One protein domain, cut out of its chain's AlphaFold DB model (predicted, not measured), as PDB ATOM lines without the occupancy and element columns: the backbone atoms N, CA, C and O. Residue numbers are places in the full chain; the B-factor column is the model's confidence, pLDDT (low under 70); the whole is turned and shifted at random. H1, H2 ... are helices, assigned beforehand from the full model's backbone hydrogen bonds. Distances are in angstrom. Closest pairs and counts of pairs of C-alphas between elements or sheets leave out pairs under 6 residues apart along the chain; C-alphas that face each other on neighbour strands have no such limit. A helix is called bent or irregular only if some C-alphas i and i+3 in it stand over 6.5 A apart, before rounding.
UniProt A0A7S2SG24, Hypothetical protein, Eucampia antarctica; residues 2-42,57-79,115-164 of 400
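Overview. This is residues 2 to 42, 57 to 79 and 115 to 164 of the 400 residues of the protein "Hypothetical protein" of Eucampia antarctica (UniProt A0A7S2SG24). Two pairs of helices lie one over the other and cross: the long H1 runs side by side with H3, opposite ways, and H4 with H6, also opposite ways, crosses over that pair. H5 folds back from the end of H4 and leads into H6, and small H2 lies off the last turns of H1, touching no helix. The printed part has 114 residues with six named helices, H1 to H6 in chain order, and no named strand; the class is all helix. It is compact, with a radius of gyration of the C-alphas of 14.5 A, and spans 38 by 37 by 25 A.

Along the chain. H1, residues 2 to 25, is the longest helix at 34.9 A, beginning at C-alpha 2 (-17.506, -46.137, 11.683). It has a kink of 28 degrees near residue 9, and it is neither bent nor irregular, but only just: C-alphas 9 and 12 are 6.3 A apart. H2 is residues 28 to 35. H3, residues 62 to 75, is 19.7 A long. H4, residues 125 to 141, is 24.4 A long and begins at C-alpha 125 (-11.811, -60.714, -8.379). H5 is residues 145 to 152, and H6, residues 154 to 161, ends at C-alpha 161 (-7.930, -55.711, -1.477).

Arrangement. H1, with residues 10 to 21 alone, touches H3 at a shallow tilt of 12 degrees, opposite ways; their closest C-alphas, of Ile 17 and Ile 62, are 6.3 A apart. H1 and H2 are close but not clearly touching, the closest C-alphas, of Glu 22 and Leu 31, being 7.3 A apart. H1 and the hub, H4, only just touch, with 3 pairs of C-alphas within 8 A, the closest those of Leu 21 and Leu 131 at 7.1 A. H4 touches H6 at a shallow tilt of 23 degrees, opposite ways, with the C-alphas of Phe 132 and Gly 158 closest at 6.2 A. H3 and H6 touch about perpendicular at 84 degrees, closest at the C-alphas of Ile 70 and Phe 157, 6.3 A apart. H4 and H5 form a helical hairpin, closest at the C-alphas of Gly 139 and Tyr 150, 5.0 A apart. H5 and H6 meet only through their link, and H1 is apart from both. Every O i to N i+4 pair is within hydrogen-bond range in H2, H3, H4, H5 and H6; in H1 18 of 20 are.

Size, cuts and confidence. The C-alphas farthest apart, of Gln 36 and Gly 144, are 41.1 A apart. Residues 43 to 56 and 80 to 114 are not printed; the C-alpha gaps across these cuts are 18.5 A and 8.8 A. Of the links that are printed whole, H1 to H2, H4 to H5 and H5 to H6 are tight. Mean pLDDT of the printed part is 72.8; residues 24 to 42, 57 to 61, 141 and 143 are under 70.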
ATOM      1  N   PHE A   2     -18.919 -46.384  12.048       74.31
ATOM      2  CA  PHE A   2     -17.506 -46.137  11.683       74.31
ATOM      3  C   PHE A   2     -17.072 -46.911  10.423       74.31
ATOM      4  O   PHE A   2     -16.579 -46.303   9.484       74.31
ATOM      5  N   LEU A   3     -17.341 -48.221  10.362       74.12
ATOM      6  CA  LEU A   3     -16.992 -49.059   9.203       74.12
ATOM      7  C   LEU A   3     -17.758 -48.677   7.921       74.12
ATOM      8  O   LEU A   3     -17.175 -48.686   6.845       74.12
ATOM      9  N   GLU A   4     -19.019 -48.253   8.039       74.12
ATOM     10  CA  GLU A   4     -19.812 -47.738   6.905       74.12
ATOM     11  C   GLU A   4     -19.224 -46.429   6.348       74.12
ATOM     12  O   GLU A   4     -19.121 -46.257   5.139       74.12
ATOM     13  N   ALA A   5     -18.762 -45.519   7.214       74.00
ATOM     14  CA  ALA A   5     -18.097 -44.287   6.782       74.00
ATOM     15  C   ALA A   5     -16.715 -44.550   6.148       74.00
ATOM     16  O   ALA A   5     -16.269 -43.795   5.281       74.00
ATOM     17  N   VAL A   6     -16.028 -45.612   6.582       77.12
ATOM     18  CA  VAL A   6     -14.790 -46.099   5.955       77.12
ATOM     19  C   VAL A   6     -15.084 -46.665   4.564       77.12
ATOM     20  O   VAL A   6     -14.373 -46.332   3.621       77.12
ATOM     21  N   GLU A   7     -16.154 -47.446   4.412       78.50
ATOM     22  CA  GLU A   7     -16.600 -47.997   3.128       78.50
ATOM     23  C   GLU A   7     -16.971 -46.897   2.118       78.50
ATOM     24  O   GLU A   7     -16.477 -46.914   0.988       78.50
ATOM     25  N   GLU A   8     -17.737 -45.881   2.535       79.88
ATOM     26  CA  GLU A   8     -18.096 -44.735   1.680       79.88
ATOM     27  C   GLU A   8     -16.874 -43.947   1.179       79.88
ATOM     28  O   GLU A   8     -16.895 -43.412   0.068       79.88
ATOM     29  N   LYS A   9     -15.797 -43.875   1.973       78.88
ATOM     30  CA  LYS A   9     -14.552 -43.192   1.585       78.88
ATOM     31  C   LYS A   9     -13.597 -44.068   0.785       78.88
ATOM     32  O   LYS A   9     -12.901 -43.553  -0.086       78.88
ATOM     33  N   MET A  10     -13.547 -45.365   1.070       79.75
ATOM     34  CA  MET A  10     -12.644 -46.300   0.401       79.75
ATOM     35  C   MET A  10     -13.088 -46.588  -1.031       79.75
ATOM     36  O   MET A  10     -12.252 -46.621  -1.933       79.75
ATOM     37  N   LYS A  11     -14.391 -46.782  -1.253       80.38
ATOM     38  CA  LYS A  11     -14.941 -47.132  -2.566       80.38
ATOM     39  C   LYS A  11     -14.459 -46.217  -3.707       80.38
ATOM     40  O   LYS A  11     -13.913 -46.749  -4.671       80.38
ATOM     41  N   PRO A  12     -14.542 -44.873  -3.609       81.62
ATOM     42  CA  PRO A  12     -14.040 -43.997  -4.669       81.62
ATOM     43  C   PRO A  12     -12.513 -44.055  -4.842       81.62
ATOM     44  O   PRO A  12     -12.032 -43.885  -5.959       81.62
ATOM     45  N   MET A  13     -11.738 -44.323  -3.781       80.44
ATOM     46  CA  MET A  13     -10.277 -44.479  -3.884       80.44
ATOM     47  C   MET A  13      -9.902 -45.753  -4.649       80.44
ATOM     48  O   MET A  13      -9.032 -45.731  -5.514       80.44
ATOM     49  N   VAL A  14     -10.589 -46.859  -4.360       80.69
ATOM     50  CA  VAL A  14     -10.386 -48.139  -5.047       80.69
ATOM     51  C   VAL A  14     -10.829 -48.049  -6.507       80.69
ATOM     52  O   VAL A  14     -10.083 -48.458  -7.394       80.69
ATOM     53  N   GLU A  15     -11.993 -47.454  -6.779       80.62
ATOM     54  CA  GLU A  15     -12.481 -47.224  -8.145       80.62
ATOM     55  C   GLU A  15     -11.511 -46.364  -8.970       80.62
ATOM     56  O   GLU A  15     -11.305 -46.647 -10.151       80.62
ATOM     57  N   TRP A  16     -10.877 -45.363  -8.349       82.06
ATOM     58  CA  TRP A  16      -9.843 -44.543  -8.983       82.06
ATOM     59  C   TRP A  16      -8.585 -45.348  -9.330       82.06
ATOM     60  O   TRP A  16      -8.122 -45.301 -10.467       82.06
ATOM     61  N   ILE A  17      -8.072 -46.140  -8.383       81.25
ATOM     62  CA  ILE A  17      -6.898 -46.998  -8.603       81.25
ATOM     63  C   ILE A  17      -7.155 -47.999  -9.738       81.25
ATOM     64  O   ILE A  17      -6.290 -48.212 -10.586       81.25
ATOM     65  N   ILE A  18      -8.351 -48.591  -9.788       80.44
ATOM     66  CA  ILE A  18      -8.743 -49.511 -10.866       80.44
ATOM     67  C   ILE A  18      -8.822 -48.781 -12.198       80.44
ATOM     68  O   ILE A  18      -8.400 -49.323 -13.211       80.44
ATOM     69  N   LEU A  19      -9.371 -47.568 -12.216       78.19
ATOM     70  CA  LEU A  19      -9.481 -46.782 -13.436       78.19
ATOM     71  C   LEU A  19      -8.097 -46.451 -14.004       78.19
ATOM     72  O   LEU A  19      -7.905 -46.553 -15.214       78.19
ATOM     73  N   GLU A  20      -7.124 -46.135 -13.149       77.50
ATOM     74  CA  GLU A  20      -5.746 -45.958 -13.606       77.50
ATOM     75  C   GLU A  20      -5.086 -47.270 -14.034       77.50
ATOM     76  O   GLU A  20      -4.404 -47.307 -15.058       77.50
ATOM     77  N   LEU A  21      -5.356 -48.381 -13.344       76.12
ATOM     78  CA  LEU A  21      -4.912 -49.698 -13.803       76.12
ATOM     79  C   LEU A  21      -5.467 -50.014 -15.202       76.12
ATOM     80  O   LEU A  21      -4.714 -50.384 -16.099       76.12
ATOM     81  N   GLU A  22      -6.763 -49.807 -15.431       74.69
ATOM     82  CA  GLU A  22      -7.396 -50.031 -16.732       74.69
ATOM     83  C   GLU A  22      -6.830 -49.092 -17.807       74.69
ATOM     84  O   GLU A  22      -6.611 -49.545 -18.927       74.69
ATOM     85  N   ARG A  23      -6.510 -47.829 -17.486       71.94
ATOM     86  CA  ARG A  23      -5.831 -46.889 -18.406       71.94
ATOM     87  C   ARG A  23      -4.438 -47.340 -18.820       71.94
ATOM     88  O   ARG A  23      -4.030 -47.060 -19.943       71.94
ATOM     89  N   THR A  24      -3.718 -48.048 -17.951       66.19
ATOM     90  CA  THR A  24      -2.407 -48.607 -18.319       66.19
ATOM     91  C   THR A  24      -2.515 -49.843 -19.216       66.19
ATOM     92  O   THR A  24      -1.572 -50.150 -19.944       66.19
ATOM     93  N   MET A  25      -3.658 -50.539 -19.205       61.38
ATOM     94  CA  MET A  25      -3.836 -51.821 -19.903       61.38
ATOM     95  C   MET A  25      -4.719 -51.762 -21.149       61.38
ATOM     96  O   MET A  25      -4.595 -52.611 -22.030       61.38
ATOM     97  N   LEU A  26      -5.629 -50.794 -21.227       58.78
ATOM     98  CA  LEU A  26      -6.624 -50.679 -22.285       58.78
ATOM     99  C   LEU A  26      -6.466 -49.355 -23.020       58.78
ATOM    100  O   LEU A  26      -6.153 -48.317 -22.443       58.78
ATOM    101  N   THR A  27      -6.753 -49.378 -24.320       59.44
ATOM    102  CA  THR A  27      -6.850 -48.137 -25.088       59.44
ATOM    103  C   THR A  27      -8.067 -47.312 -24.628       59.44
ATOM    104  O   THR A  27      -9.068 -47.892 -24.191       59.44
ATOM    105  N   PRO A  28      -8.054 -45.973 -24.781       51.03
ATOM    106  CA  PRO A  28      -9.166 -45.107 -24.364       51.03
ATOM    107  C   PRO A  28     -10.529 -45.523 -24.937       51.03
ATOM    108  O   PRO A  28     -11.551 -45.447 -24.260       51.03
ATOM    109  N   LYS A  29     -10.534 -46.046 -26.170       48.88
ATOM    110  CA  LYS A  29     -11.734 -46.540 -26.855       48.88
ATOM    111  C   LYS A  29     -12.309 -47.804 -26.203       48.88
ATOM    112  O   LYS A  29     -13.514 -47.898 -26.010       48.88
ATOM    113  N   GLN A  30     -11.451 -48.741 -25.795       56.00
ATOM    114  CA  GLN A  30     -11.866 -49.958 -25.080       56.00
ATOM    115  C   GLN A  30     -12.388 -49.645 -23.668       56.00
ATOM    116  O   GLN A  30     -13.303 -50.308 -23.184       56.00
ATOM    117  N   LEU A  31     -11.840 -48.612 -23.025       56.19
ATOM    118  CA  LEU A  31     -12.298 -48.099 -21.731       56.19
ATOM    119  C   LEU A  31     -13.689 -47.457 -21.804       56.19
ATOM    120  O   LEU A  31     -14.545 -47.752 -20.968       56.19
ATOM    121  N   ALA A  32     -13.918 -46.609 -22.811       57.03
ATOM    122  CA  ALA A  32     -15.208 -45.962 -23.041       57.03
ATOM    123  C   ALA A  32     -16.319 -46.992 -23.325       57.03
ATOM    124  O   ALA A  32     -17.399 -46.914 -22.733       57.03
ATOM    125  N   ASP A  33     -16.018 -48.008 -24.144       60.91
ATOM    126  CA  ASP A  33     -16.946 -49.096 -24.470       60.91
ATOM    127  C   ASP A  33     -17.272 -49.972 -23.243       60.91
ATOM    128  O   ASP A  33     -18.430 -50.342 -23.035       60.91
ATOM    129  N   LYS A  34     -16.283 -50.268 -22.384       60.69
ATOM    130  CA  LYS A  34     -16.473 -51.112 -21.187       60.69
ATOM    131  C   LYS A  34     -17.299 -50.423 -20.096       60.69
ATOM    132  O   LYS A  34     -18.084 -51.075 -19.413       60.69
ATOM    133  N   ARG A  35     -17.128 -49.111 -19.905       59.41
ATOM    134  CA  ARG A  35     -17.738 -48.364 -18.786       59.41
ATOM    135  C   ARG A  35     -19.040 -47.647 -19.158       59.41
ATOM    136  O   ARG A  35     -19.652 -47.051 -18.274       59.41
ATOM    137  N   GLN A  36     -19.455 -47.682 -20.432       55.19
ATOM    138  CA  GLN A  36     -20.610 -46.933 -20.962       55.19
ATOM    139  C   GLN A  36     -20.593 -45.445 -20.564       55.19
ATOM    140  O   GLN A  36     -21.633 -44.817 -20.356       55.19
ATOM    141  N   LYS A  37     -19.393 -44.878 -20.412       48.41
ATOM    142  CA  LYS A  37     -19.168 -43.506 -19.964       48.41
ATOM    143  C   LYS A  37     -18.109 -42.900 -20.873       48.41
ATOM    144  O   LYS A  37     -17.019 -43.451 -20.997       48.41
ATOM    145  N   ASP A  38     -18.466 -41.804 -21.533       40.16
ATOM    146  CA  ASP A  38     -17.579 -41.077 -22.436       40.16
ATOM    147  C   ASP A  38     -16.493 -40.374 -21.615       40.16
ATOM    148  O   ASP A  38     -16.752 -39.405 -20.896       40.16
ATOM    149  N   PHE A  39     -15.280 -40.914 -21.675       45.88
ATOM    150  CA  PHE A  39     -14.082 -40.259 -21.170       45.88
ATOM    151  C   PHE A  39     -13.404 -39.607 -22.369       45.88
ATOM    152  O   PHE A  39     -12.465 -40.161 -22.937       45.88
ATOM    153  N   GLY A  40     -13.967 -38.472 -22.789       39.69
ATOM    154  CA  GLY A  40     -13.535 -37.736 -23.969       39.69
ATOM    155  C   GLY A  40     -12.030 -37.455 -23.996       39.69
ATOM    156  O   GLY A  40     -11.362 -37.393 -22.962       39.69
ATOM    157  N   GLU A  41     -11.519 -37.281 -25.214       36.69
ATOM    158  CA  GLU A  41     -10.163 -36.833 -25.526       36.69
ATOM    159  C   GLU A  41      -9.873 -35.454 -24.907       36.69
ATOM    160  O   GLU A  41      -9.905 -34.441 -25.600       36.69
ATOM    161  N   ASP A  42      -9.528 -35.386 -23.622       34.59
ATOM    162  CA  ASP A  42      -8.838 -34.208 -23.087       34.59
ATOM    163  C   ASP A  42      -7.332 -34.367 -23.341       34.59
ATOM    164  O   ASP A  42      -6.496 -34.598 -22.464       34.59
ATOM    165  N   GLY A  57       5.056 -46.112 -19.448       32.19
ATOM    166  CA  GLY A  57       5.828 -44.919 -19.789       32.19
ATOM    167  C   GLY A  57       5.080 -43.596 -19.809       32.19
ATOM    168  O   GLY A  57       5.460 -42.739 -20.594       32.19
ATOM    169  N   ALA A  58       4.048 -43.406 -18.985       33.16
ATOM    170  CA  ALA A  58       3.515 -42.074 -18.691       33.16
ATOM    171  C   ALA A  58       2.798 -42.065 -17.327       33.16
ATOM    172  O   ALA A  58       1.765 -42.697 -17.153       33.16
ATOM    173  N   GLU A  59       3.428 -41.392 -16.364       39.25
ATOM    174  CA  GLU A  59       2.967 -40.830 -15.080       39.25
ATOM    175  C   GLU A  59       1.477 -40.987 -14.668       39.25
ATOM    176  O   GLU A  59       0.772 -39.999 -14.477       39.25
ATOM    177  N   ALA A  60       1.027 -42.211 -14.387       44.84
ATOM    178  CA  ALA A  60      -0.016 -42.478 -13.393       44.84
ATOM    179  C   ALA A  60       0.644 -43.231 -12.234       44.84
ATOM    180  O   ALA A  60       1.133 -44.351 -12.389       44.84
ATOM    181  N   ASN A  61       0.750 -42.588 -11.073       66.44
ATOM    182  CA  ASN A  61       1.519 -43.101  -9.943       66.44
ATOM    183  C   ASN A  61       0.673 -44.097  -9.129       66.44
ATOM    184  O   ASN A  61       0.458 -43.898  -7.939       66.44
ATOM    185  N   ILE A  62       0.206 -45.173  -9.784       76.06
ATOM    186  CA  ILE A  62      -0.636 -46.233  -9.191       76.06
ATOM    187  C   ILE A  62      -0.035 -46.715  -7.867       76.06
ATOM    188  O   ILE A  62      -0.750 -46.920  -6.894       76.06
ATOM    189  N   MET A  63       1.294 -46.818  -7.789       78.38
ATOM    190  CA  MET A  63       2.000 -47.188  -6.560       78.38
ATOM    191  C   MET A  63       1.794 -46.182  -5.423       78.38
ATOM    192  O   MET A  63       1.606 -46.586  -4.279       78.38
ATOM    193  N   THR A  64       1.800 -44.882  -5.721       80.81
ATOM    194  CA  THR A  64       1.514 -43.833  -4.733       80.81
ATOM    195  C   THR A  64       0.057 -43.873  -4.292       80.81
ATOM    196  O   THR A  64      -0.204 -43.757  -3.101       80.81
ATOM    197  N   ASP A  65      -0.881 -44.117  -5.204       81.94
ATOM    198  CA  ASP A  65      -2.300 -44.233  -4.851       81.94
ATOM    199  C   ASP A  65      -2.582 -45.485  -4.004       81.94
ATOM    200  O   ASP A  65      -3.313 -45.413  -3.014       81.94
ATOM    201  N   CYS A  66      -1.922 -46.609  -4.300       82.94
ATOM    202  CA  CYS A  66      -1.940 -47.799  -3.449       82.94
ATOM    203  C   CYS A  66      -1.363 -47.509  -2.055       82.94
ATOM    204  O   CYS A  66      -1.931 -47.947  -1.056       82.94
ATOM    205  N   MET A  67      -0.273 -46.739  -1.961       82.62
ATOM    206  CA  MET A  67       0.272 -46.328  -0.664       82.62
ATOM    207  C   MET A  67      -0.643 -45.367   0.086       82.62
ATOM    208  O   MET A  67      -0.779 -45.520   1.291       82.62
ATOM    209  N   ASN A  68      -1.311 -44.434  -0.595       84.00
ATOM    210  CA  ASN A  68      -2.295 -43.546   0.026       84.00
ATOM    211  C   ASN A  68      -3.459 -44.347   0.626       84.00
ATOM    212  O   ASN A  68      -3.947 -44.021   1.706       84.00
ATOM    213  N   LEU A  69      -3.878 -45.425  -0.045       83.19
ATOM    214  CA  LEU A  69      -4.887 -46.341   0.481       83.19
ATOM    215  C   LEU A  69      -4.382 -47.090   1.727       83.19
ATOM    216  O   LEU A  69      -5.116 -47.230   2.703       83.19
ATOM    217  N   ILE A  70      -3.126 -47.538   1.726       82.94
ATOM    218  CA  ILE A  70      -2.500 -48.189   2.888       82.94
ATOM    219  C   ILE A  70      -2.353 -47.207   4.053       82.94
ATOM    220  O   ILE A  70      -2.693 -47.545   5.187       82.94
ATOM    221  N   ASP A  71      -1.889 -45.989   3.780       83.94
ATOM    222  CA  ASP A  71      -1.728 -44.925   4.766       83.94
ATOM    223  C   ASP A  71      -3.095 -44.558   5.366       83.94
ATOM    224  O   ASP A  71      -3.217 -44.507   6.586       83.94
ATOM    225  N   PHE A  72      -4.161 -44.462   4.559       83.56
ATOM    226  CA  PHE A  72      -5.532 -44.283   5.053       83.56
ATOM    227  C   PHE A  72      -5.944 -45.386   6.042       83.56
ATOM    228  O   PHE A  72      -6.515 -45.088   7.093       83.56
ATOM    229  N   TYR A  73      -5.623 -46.649   5.758       81.00
ATOM    230  CA  TYR A  73      -5.908 -47.763   6.668       81.00
ATOM    231  C   TYR A  73      -5.112 -47.690   7.973       81.00
ATOM    232  O   TYR A  73      -5.678 -47.885   9.053       81.00
ATOM    233  N   CYS A  74      -3.818 -47.395   7.880       78.94
ATOM    234  CA  CYS A  74      -2.918 -47.301   9.024       78.94
ATOM    235  C   CYS A  74      -3.238 -46.093   9.919       78.94
ATOM    236  O   CYS A  74      -3.311 -46.239  11.138       78.94
ATOM    237  N   GLU A  75      -3.474 -44.917   9.336       80.50
ATOM    238  CA  GLU A  75      -3.777 -43.676  10.060       80.50
ATOM    239  C   GLU A  75      -5.120 -43.740  10.793       80.50
ATOM    240  O   GLU A  75      -5.254 -43.204  11.892       80.50
ATOM    241  N   ASN A  76      -6.107 -44.429  10.216       76.19
ATOM    242  CA  ASN A  76      -7.430 -44.586  10.821       76.19
ATOM    243  C   ASN A  76      -7.545 -45.838  11.706       76.19
ATOM    244  O   ASN A  76      -8.623 -46.104  12.235       76.19
ATOM    245  N   ASN A  77      -6.452 -46.594  11.880       76.19
ATOM    246  CA  ASN A  77      -6.373 -47.805  12.701       76.19
ATOM    247  C   ASN A  77      -7.505 -48.812  12.400       76.19
ATOM    248  O   ASN A  77      -8.089 -49.411  13.302       76.19
ATOM    249  N   ILE A  78      -7.831 -48.948  11.111       74.44
ATOM    250  CA  ILE A  78      -8.867 -49.844  10.581       74.44
ATOM    251  C   ILE A  78      -8.487 -51.337  10.687       74.44
ATOM    252  O   ILE A  78      -9.392 -52.149  10.885       74.44
ATOM    253  N   PRO A  79      -7.208 -51.753  10.547       74.19
ATOM    254  CA  PRO A  79      -6.839 -53.159  10.676       74.19
ATOM    255  C   PRO A  79      -7.115 -53.681  12.089       74.19
ATOM    256  O   PRO A  79      -6.559 -53.185  13.071       74.19
ATOM    257  N   VAL A 115     -13.168 -54.008   6.331       75.50
ATOM    258  CA  VAL A 115     -13.618 -53.452   5.054       75.50
ATOM    259  C   VAL A 115     -12.567 -53.823   4.009       75.50
ATOM    260  O   VAL A 115     -11.383 -53.562   4.226       75.50
ATOM    261  N   THR A 116     -12.979 -54.454   2.908       82.50
ATOM    262  CA  THR A 116     -12.086 -54.868   1.809       82.50
ATOM    263  C   THR A 116     -12.674 -54.486   0.457       82.50
ATOM    264  O   THR A 116     -13.895 -54.428   0.314       82.50
ATOM    265  N   ALA A 117     -11.819 -54.265  -0.548       79.31
ATOM    266  CA  ALA A 117     -12.251 -53.900  -1.902       79.31
ATOM    267  C   ALA A 117     -13.176 -54.956  -2.534       79.31
ATOM    268  O   ALA A 117     -14.177 -54.608  -3.165       79.31
ATOM    269  N   LEU A 118     -12.866 -56.242  -2.324       81.44
ATOM    270  CA  LEU A 118     -13.711 -57.358  -2.754       81.44
ATOM    271  C   LEU A 118     -15.003 -57.453  -1.935       81.44
ATOM    272  O   LEU A 118     -16.072 -57.652  -2.509       81.44
ATOM    273  N   GLY A 119     -14.931 -57.256  -0.615       73.88
ATOM    274  CA  GLY A 119     -16.098 -57.301   0.271       73.88
ATOM    275  C   GLY A 119     -17.161 -56.254  -0.068       73.88
ATOM    276  O   GLY A 119     -18.350 -56.546   0.018       73.88
ATOM    277  N   MET A 120     -16.746 -55.071  -0.531       79.62
ATOM    278  CA  MET A 120     -17.653 -53.992  -0.955       79.62
ATOM    279  C   MET A 120     -18.021 -54.022  -2.447       79.62
ATOM    280  O   MET A 120     -18.674 -53.102  -2.943       79.62
ATOM    281  N   SER A 121     -17.579 -55.047  -3.188       78.75
ATOM    282  CA  SER A 121     -17.751 -55.139  -4.648       78.75
ATOM    283  C   SER A 121     -17.247 -53.898  -5.408       78.75
ATOM    284  O   SER A 121     -17.798 -53.534  -6.445       78.75
ATOM    285  N   ALA A 122     -16.213 -53.222  -4.892       77.00
ATOM    286  CA  ALA A 122     -15.581 -52.087  -5.572       77.00
ATOM    287  C   ALA A 122     -14.623 -52.543  -6.680       77.00
ATOM    288  O   ALA A 122     -14.282 -51.756  -7.560       77.00
ATOM    289  N   VAL A 123     -14.200 -53.811  -6.649       79.69
ATOM    290  CA  VAL A 123     -13.341 -54.426  -7.660       79.69
ATOM    291  C   VAL A 123     -13.815 -55.841  -7.978       79.69
ATOM    292  O   VAL A 123     -14.302 -56.556  -7.101       79.69
ATOM    293  N   GLU A 124     -13.644 -56.258  -9.228       80.19
ATOM    294  CA  GLU A 124     -13.849 -57.651  -9.625       80.19
ATOM    295  C   GLU A 124     -12.665 -58.519  -9.155       80.19
ATOM    296  O   GLU A 124     -11.531 -58.029  -9.124       80.19
ATOM    297  N   PRO A 125     -12.875 -59.811  -8.830       78.69
ATOM    298  CA  PRO A 125     -11.811 -60.714  -8.379       78.69
ATOM    299  C   PRO A 125     -10.584 -60.756  -9.299       78.69
ATOM    300  O   PRO A 125      -9.455 -60.676  -8.827       78.69
ATOM    301  N   GLU A 126     -10.790 -60.798 -10.616       77.75
ATOM    302  CA  GLU A 126      -9.694 -60.832 -11.593       77.75
ATOM    303  C   GLU A 126      -8.880 -59.526 -11.596       77.75
ATOM    304  O   GLU A 126      -7.649 -59.546 -11.643       77.75
ATOM    305  N   LEU A 127      -9.555 -58.378 -11.474       80.94
ATOM    306  CA  LEU A 127      -8.916 -57.061 -11.388       80.94
ATOM    307  C   LEU A 127      -8.186 -56.857 -10.052       80.94
ATOM    308  O   LEU A 127      -7.129 -56.231 -10.033       80.94
ATOM    309  N   ALA A 128      -8.699 -57.410  -8.949       79.69
ATOM    310  CA  ALA A 128      -8.017 -57.422  -7.652       79.69
ATOM    311  C   ALA A 128      -6.678 -58.167  -7.715       79.69
ATOM    312  O   ALA A 128      -5.665 -57.679  -7.207       79.69
ATOM    313  N   GLU A 129      -6.666 -59.340  -8.348       79.31
ATOM    314  CA  GLU A 129      -5.450 -60.138  -8.523       79.31
ATOM    315  C   GLU A 129      -4.427 -59.414  -9.397       79.31
ATOM    316  O   GLU A 129      -3.238 -59.385  -9.075       79.31
ATOM    317  N   LEU A 130      -4.896 -58.775 -10.470       78.31
ATOM    318  CA  LEU A 130      -4.070 -57.987 -11.376       78.31
ATOM    319  C   LEU A 130      -3.477 -56.746 -10.696       78.31
ATOM    320  O   LEU A 130      -2.293 -56.454 -10.867       78.31
ATOM    321  N   LEU A 131      -4.272 -56.051  -9.879       81.56
ATOM    322  CA  LEU A 131      -3.834 -54.896  -9.101       81.56
ATOM    323  C   LEU A 131      -2.768 -55.291  -8.072       81.56
ATOM    324  O   LEU A 131      -1.727 -54.638  -7.967       81.56
ATOM    325  N   PHE A 132      -2.992 -56.389  -7.347       82.75
ATOM    326  CA  PHE A 132      -2.004 -56.924  -6.414       82.75
ATOM    327  C   PHE A 132      -0.725 -57.354  -7.141       82.75
ATOM    328  O   PHE A 132       0.377 -57.048  -6.687       82.75
ATOM    329  N   ARG A 133      -0.853 -57.991  -8.311       79.31
ATOM    330  CA  ARG A 133       0.288 -58.345  -9.160       79.31
ATOM    331  C   ARG A 133       1.108 -57.117  -9.545       79.31
ATOM    332  O   ARG A 133       2.324 -57.131  -9.361       79.31
ATOM    333  N   GLN A 134       0.460 -56.057 -10.019       76.75
ATOM    334  CA  GLN A 134       1.143 -54.824 -10.403       76.75
ATOM    335  C   GLN A 134       1.830 -54.152  -9.208       76.75
ATOM    336  O   GLN A 134       2.955 -53.672  -9.338       76.75
ATOM    337  N   TYR A 135       1.201 -54.176  -8.031       81.50
ATOM    338  CA  TYR A 135       1.791 -53.649  -6.803       81.50
ATOM    339  C   TYR A 135       3.065 -54.406  -6.398       81.50
ATOM    340  O   TYR A 135       4.090 -53.794  -6.097       81.50
ATOM    341  N   VAL A 136       3.039 -55.743  -6.451       78.06
ATOM    342  CA  VAL A 136       4.221 -56.573  -6.165       78.06
ATOM    343  C   VAL A 136       5.341 -56.281  -7.170       78.06
ATOM    344  O   VAL A 136       6.481 -56.070  -6.759       78.06
ATOM    345  N   VAL A 137       5.028 -56.193  -8.468       75.06
ATOM    346  CA  VAL A 137       6.005 -55.830  -9.513       75.06
ATOM    347  C   VAL A 137       6.599 -54.438  -9.263       75.06
ATOM    348  O   VAL A 137       7.814 -54.261  -9.355       75.06
ATOM    349  N   GLY A 138       5.775 -53.454  -8.897       73.00
ATOM    350  CA  GLY A 138       6.218 -52.104  -8.545       73.00
ATOM    351  C   GLY A 138       7.155 -52.074  -7.334       73.00
ATOM    352  O   GLY A 138       8.143 -51.339  -7.331       73.00
ATOM    353  N   GLY A 139       6.889 -52.916  -6.330       75.25
ATOM    354  CA  GLY A 139       7.742 -53.080  -5.151       75.25
ATOM    355  C   GLY A 139       9.137 -53.609  -5.477       75.25
ATOM    356  O   GLY A 139      10.116 -53.107  -4.933       75.25
ATOM    357  N   PHE A 140       9.245 -54.564  -6.405       70.19
ATOM    358  CA  PHE A 140      10.544 -55.062  -6.864       70.19
ATOM    359  C   PHE A 140      11.254 -54.063  -7.783       70.19
ATOM    360  O   PHE A 140      12.440 -53.813  -7.630       70.19
ATOM    361  N   THR A 141      10.550 -53.455  -8.731       66.88
ATOM    362  CA  THR A 141      11.178 -52.555  -9.717       66.88
ATOM    363  C   THR A 141      11.648 -51.219  -9.127       66.88
ATOM    364  O   THR A 141      12.534 -50.579  -9.695       66.88
ATOM    365  N   THR A 142      11.104 -50.796  -7.981       70.56
ATOM    366  CA  THR A 142      11.498 -49.550  -7.304       70.56
ATOM    367  C   THR A 142      12.712 -49.774  -6.400       70.56
ATOM    368  O   THR A 142      12.636 -50.505  -5.418       70.56
ATOM    369  N   GLN A 143      13.831 -49.102  -6.682       62.78
ATOM    370  CA  GLN A 143      15.049 -49.202  -5.868       62.78
ATOM    371  C   GLN A 143      15.036 -48.265  -4.641       62.78
ATOM    372  O   GLN A 143      14.394 -47.212  -4.628       62.78
ATOM    373  N   GLY A 144      15.800 -48.627  -3.604       72.19
ATOM    374  CA  GLY A 144      16.028 -47.810  -2.406       72.19
ATOM    375  C   GLY A 144      14.919 -47.896  -1.347       72.19
ATOM    376  O   GLY A 144      14.102 -48.814  -1.344       72.19
ATOM    377  N   LYS A 145      14.876 -46.905  -0.441       74.31
ATOM    378  CA  LYS A 145      13.953 -46.863   0.718       74.31
ATOM    379  C   LYS A 145      12.472 -46.977   0.344       74.31
ATOM    380  O   LYS A 145      11.652 -47.391   1.158       74.31
ATOM    381  N   GLN A 146      12.117 -46.569  -0.872       73.31
ATOM    382  CA  GLN A 146      10.739 -46.610  -1.345       73.31
ATOM    383  C   GLN A 146      10.316 -48.026  -1.759       73.31
ATOM    384  O   GLN A 146       9.201 -48.426  -1.440       73.31
ATOM    385  N   GLY A 147      11.222 -48.811  -2.352       73.06
ATOM    386  CA  GLY A 147      11.002 -50.239  -2.608       73.06
ATOM    387  C   GLY A 147      10.825 -51.038  -1.318       73.06
ATOM    388  O   GLY A 147       9.870 -51.799  -1.194       73.06
ATOM    389  N   GLU A 148      11.665 -50.778  -0.308       74.88
ATOM    390  CA  GLU A 148      11.535 -51.392   1.026       74.88
ATOM    391  C   GLU A 148      10.171 -51.087   1.666       74.88
ATOM    392  O   GLU A 148       9.546 -51.967   2.259       74.88
ATOM    393  N   ARG A 149       9.673 -49.850   1.510       79.75
ATOM    394  CA  ARG A 149       8.342 -49.453   1.991       79.75
ATOM    395  C   ARG A 149       7.229 -50.212   1.264       79.75
ATOM    396  O   ARG A 149       6.309 -50.693   1.921       79.75
ATOM    397  N   TYR A 150       7.310 -50.332  -0.060       82.56
ATOM    398  CA  TYR A 150       6.319 -51.067  -0.854       82.56
ATOM    399  C   TYR A 150       6.299 -52.554  -0.496       82.56
ATOM    400  O   TYR A 150       5.225 -53.138  -0.342       82.56
ATOM    401  N   GLU A 151       7.477 -53.143  -0.305       77.06
ATOM    402  CA  GLU A 151       7.633 -54.537   0.091       77.06
ATOM    403  C   GLU A 151       7.062 -54.801   1.489       77.06
ATOM    404  O   GLU A 151       6.281 -55.738   1.658       77.06
ATOM    405  N   ALA A 152       7.372 -53.949   2.470       80.81
ATOM    406  CA  ALA A 152       6.843 -54.073   3.828       80.81
ATOM    407  C   ALA A 152       5.310 -53.952   3.880       80.81
ATOM    408  O   ALA A 152       4.661 -54.581   4.712       80.81
ATOM    409  N   ALA A 153       4.729 -53.160   2.979       83.56
ATOM    410  CA  ALA A 153       3.295 -52.910   2.919       83.56
ATOM    411  C   ALA A 153       2.520 -53.912   2.035       83.56
ATOM    412  O   ALA A 153       1.300 -53.811   1.911       83.56
ATOM    413  N   ARG A 154       3.194 -54.904   1.436       82.19
ATOM    414  CA  ARG A 154       2.588 -55.886   0.520       82.19
ATOM    415  C   ARG A 154       1.456 -56.693   1.151       82.19
ATOM    416  O   ARG A 154       0.377 -56.773   0.565       82.19
ATOM    417  N   ASP A 155       1.684 -57.269   2.327       82.44
ATOM    418  CA  ASP A 155       0.669 -58.077   3.015       82.44
ATOM    419  C   ASP A 155      -0.523 -57.215   3.453       82.44
ATOM    420  O   ASP A 155      -1.674 -57.653   3.409       82.44
ATOM    421  N   THR A 156      -0.255 -55.957   3.819       83.12
ATOM    422  CA  THR A 156      -1.283 -54.970   4.154       83.12
ATOM    423  C   THR A 156      -2.145 -54.640   2.945       83.12
ATOM    424  O   THR A 156      -3.368 -54.700   3.033       83.12
ATOM    425  N   PHE A 157      -1.527 -54.363   1.798       84.94
ATOM    426  CA  PHE A 157      -2.246 -54.044   0.572       84.94
ATOM    427  C   PHE A 157      -3.117 -55.205   0.083       84.94
ATOM    428  O   PHE A 157      -4.294 -55.012  -0.220       84.94
ATOM    429  N   GLY A 158      -2.579 -56.426   0.057       82.75
ATOM    430  CA  GLY A 158      -3.359 -57.594  -0.350       82.75
ATOM    431  C   GLY A 158      -4.516 -57.901   0.610       82.75
ATOM    432  O   GLY A 158      -5.605 -58.263   0.158       82.75
ATOM    433  N   GLY A 159      -4.330 -57.645   1.909       82.19
ATOM    434  CA  GLY A 159      -5.401 -57.700   2.904       82.19
ATOM    435  C   GLY A 159      -6.497 -56.647   2.692       82.19
ATOM    436  O   GLY A 159      -7.675 -56.984   2.775       82.19
ATOM    437  N   ILE A 160      -6.133 -55.407   2.344       84.31
ATOM    438  CA  ILE A 160      -7.081 -54.324   2.010       84.31
ATOM    439  C   ILE A 160      -7.879 -54.652   0.740       84.31
ATOM    440  O   ILE A 160      -9.085 -54.403   0.674       84.31
ATOM    441  N   ILE A 161      -7.234 -55.243  -0.271       84.38
ATOM    442  CA  ILE A 161      -7.930 -55.711  -1.477       84.38
ATOM    443  C   ILE A 161      -8.917 -56.840  -1.129       84.38
ATOM    444  O   ILE A 161     -10.000 -56.916  -1.709       84.38
ATOM    445  N   GLY A 162      -8.579 -57.676  -0.146       82.56
ATOM    446  CA  GLY A 162      -9.378 -58.825   0.283       82.56
ATOM    447  C   GLY A 162      -8.886 -60.159  -0.282       82.56
ATOM    448  O   GLY A 162      -9.652 -61.120  -0.340       82.56
ATOM    449  N   LEU A 163      -7.626 -60.235  -0.719       84.88
ATOM    450  CA  LEU A 163      -7.015 -61.484  -1.169       84.88
ATOM    451  C   LEU A 163      -6.620 -62.348   0.033       84.88
ATOM    452  O   LEU A 163      -6.094 -61.859   1.034       84.88
ATOM    453  N   SER A 164      -6.834 -63.661  -0.073       82.38
ATOM    454  CA  SER A 164      -6.367 -64.605   0.942       82.38
ATOM    455  C   SER A 164      -4.840 -64.737   0.911       82.38
ATOM    456  O   SER A 164      -4.200 -64.515  -0.120       82.38
TER     457      SER A 164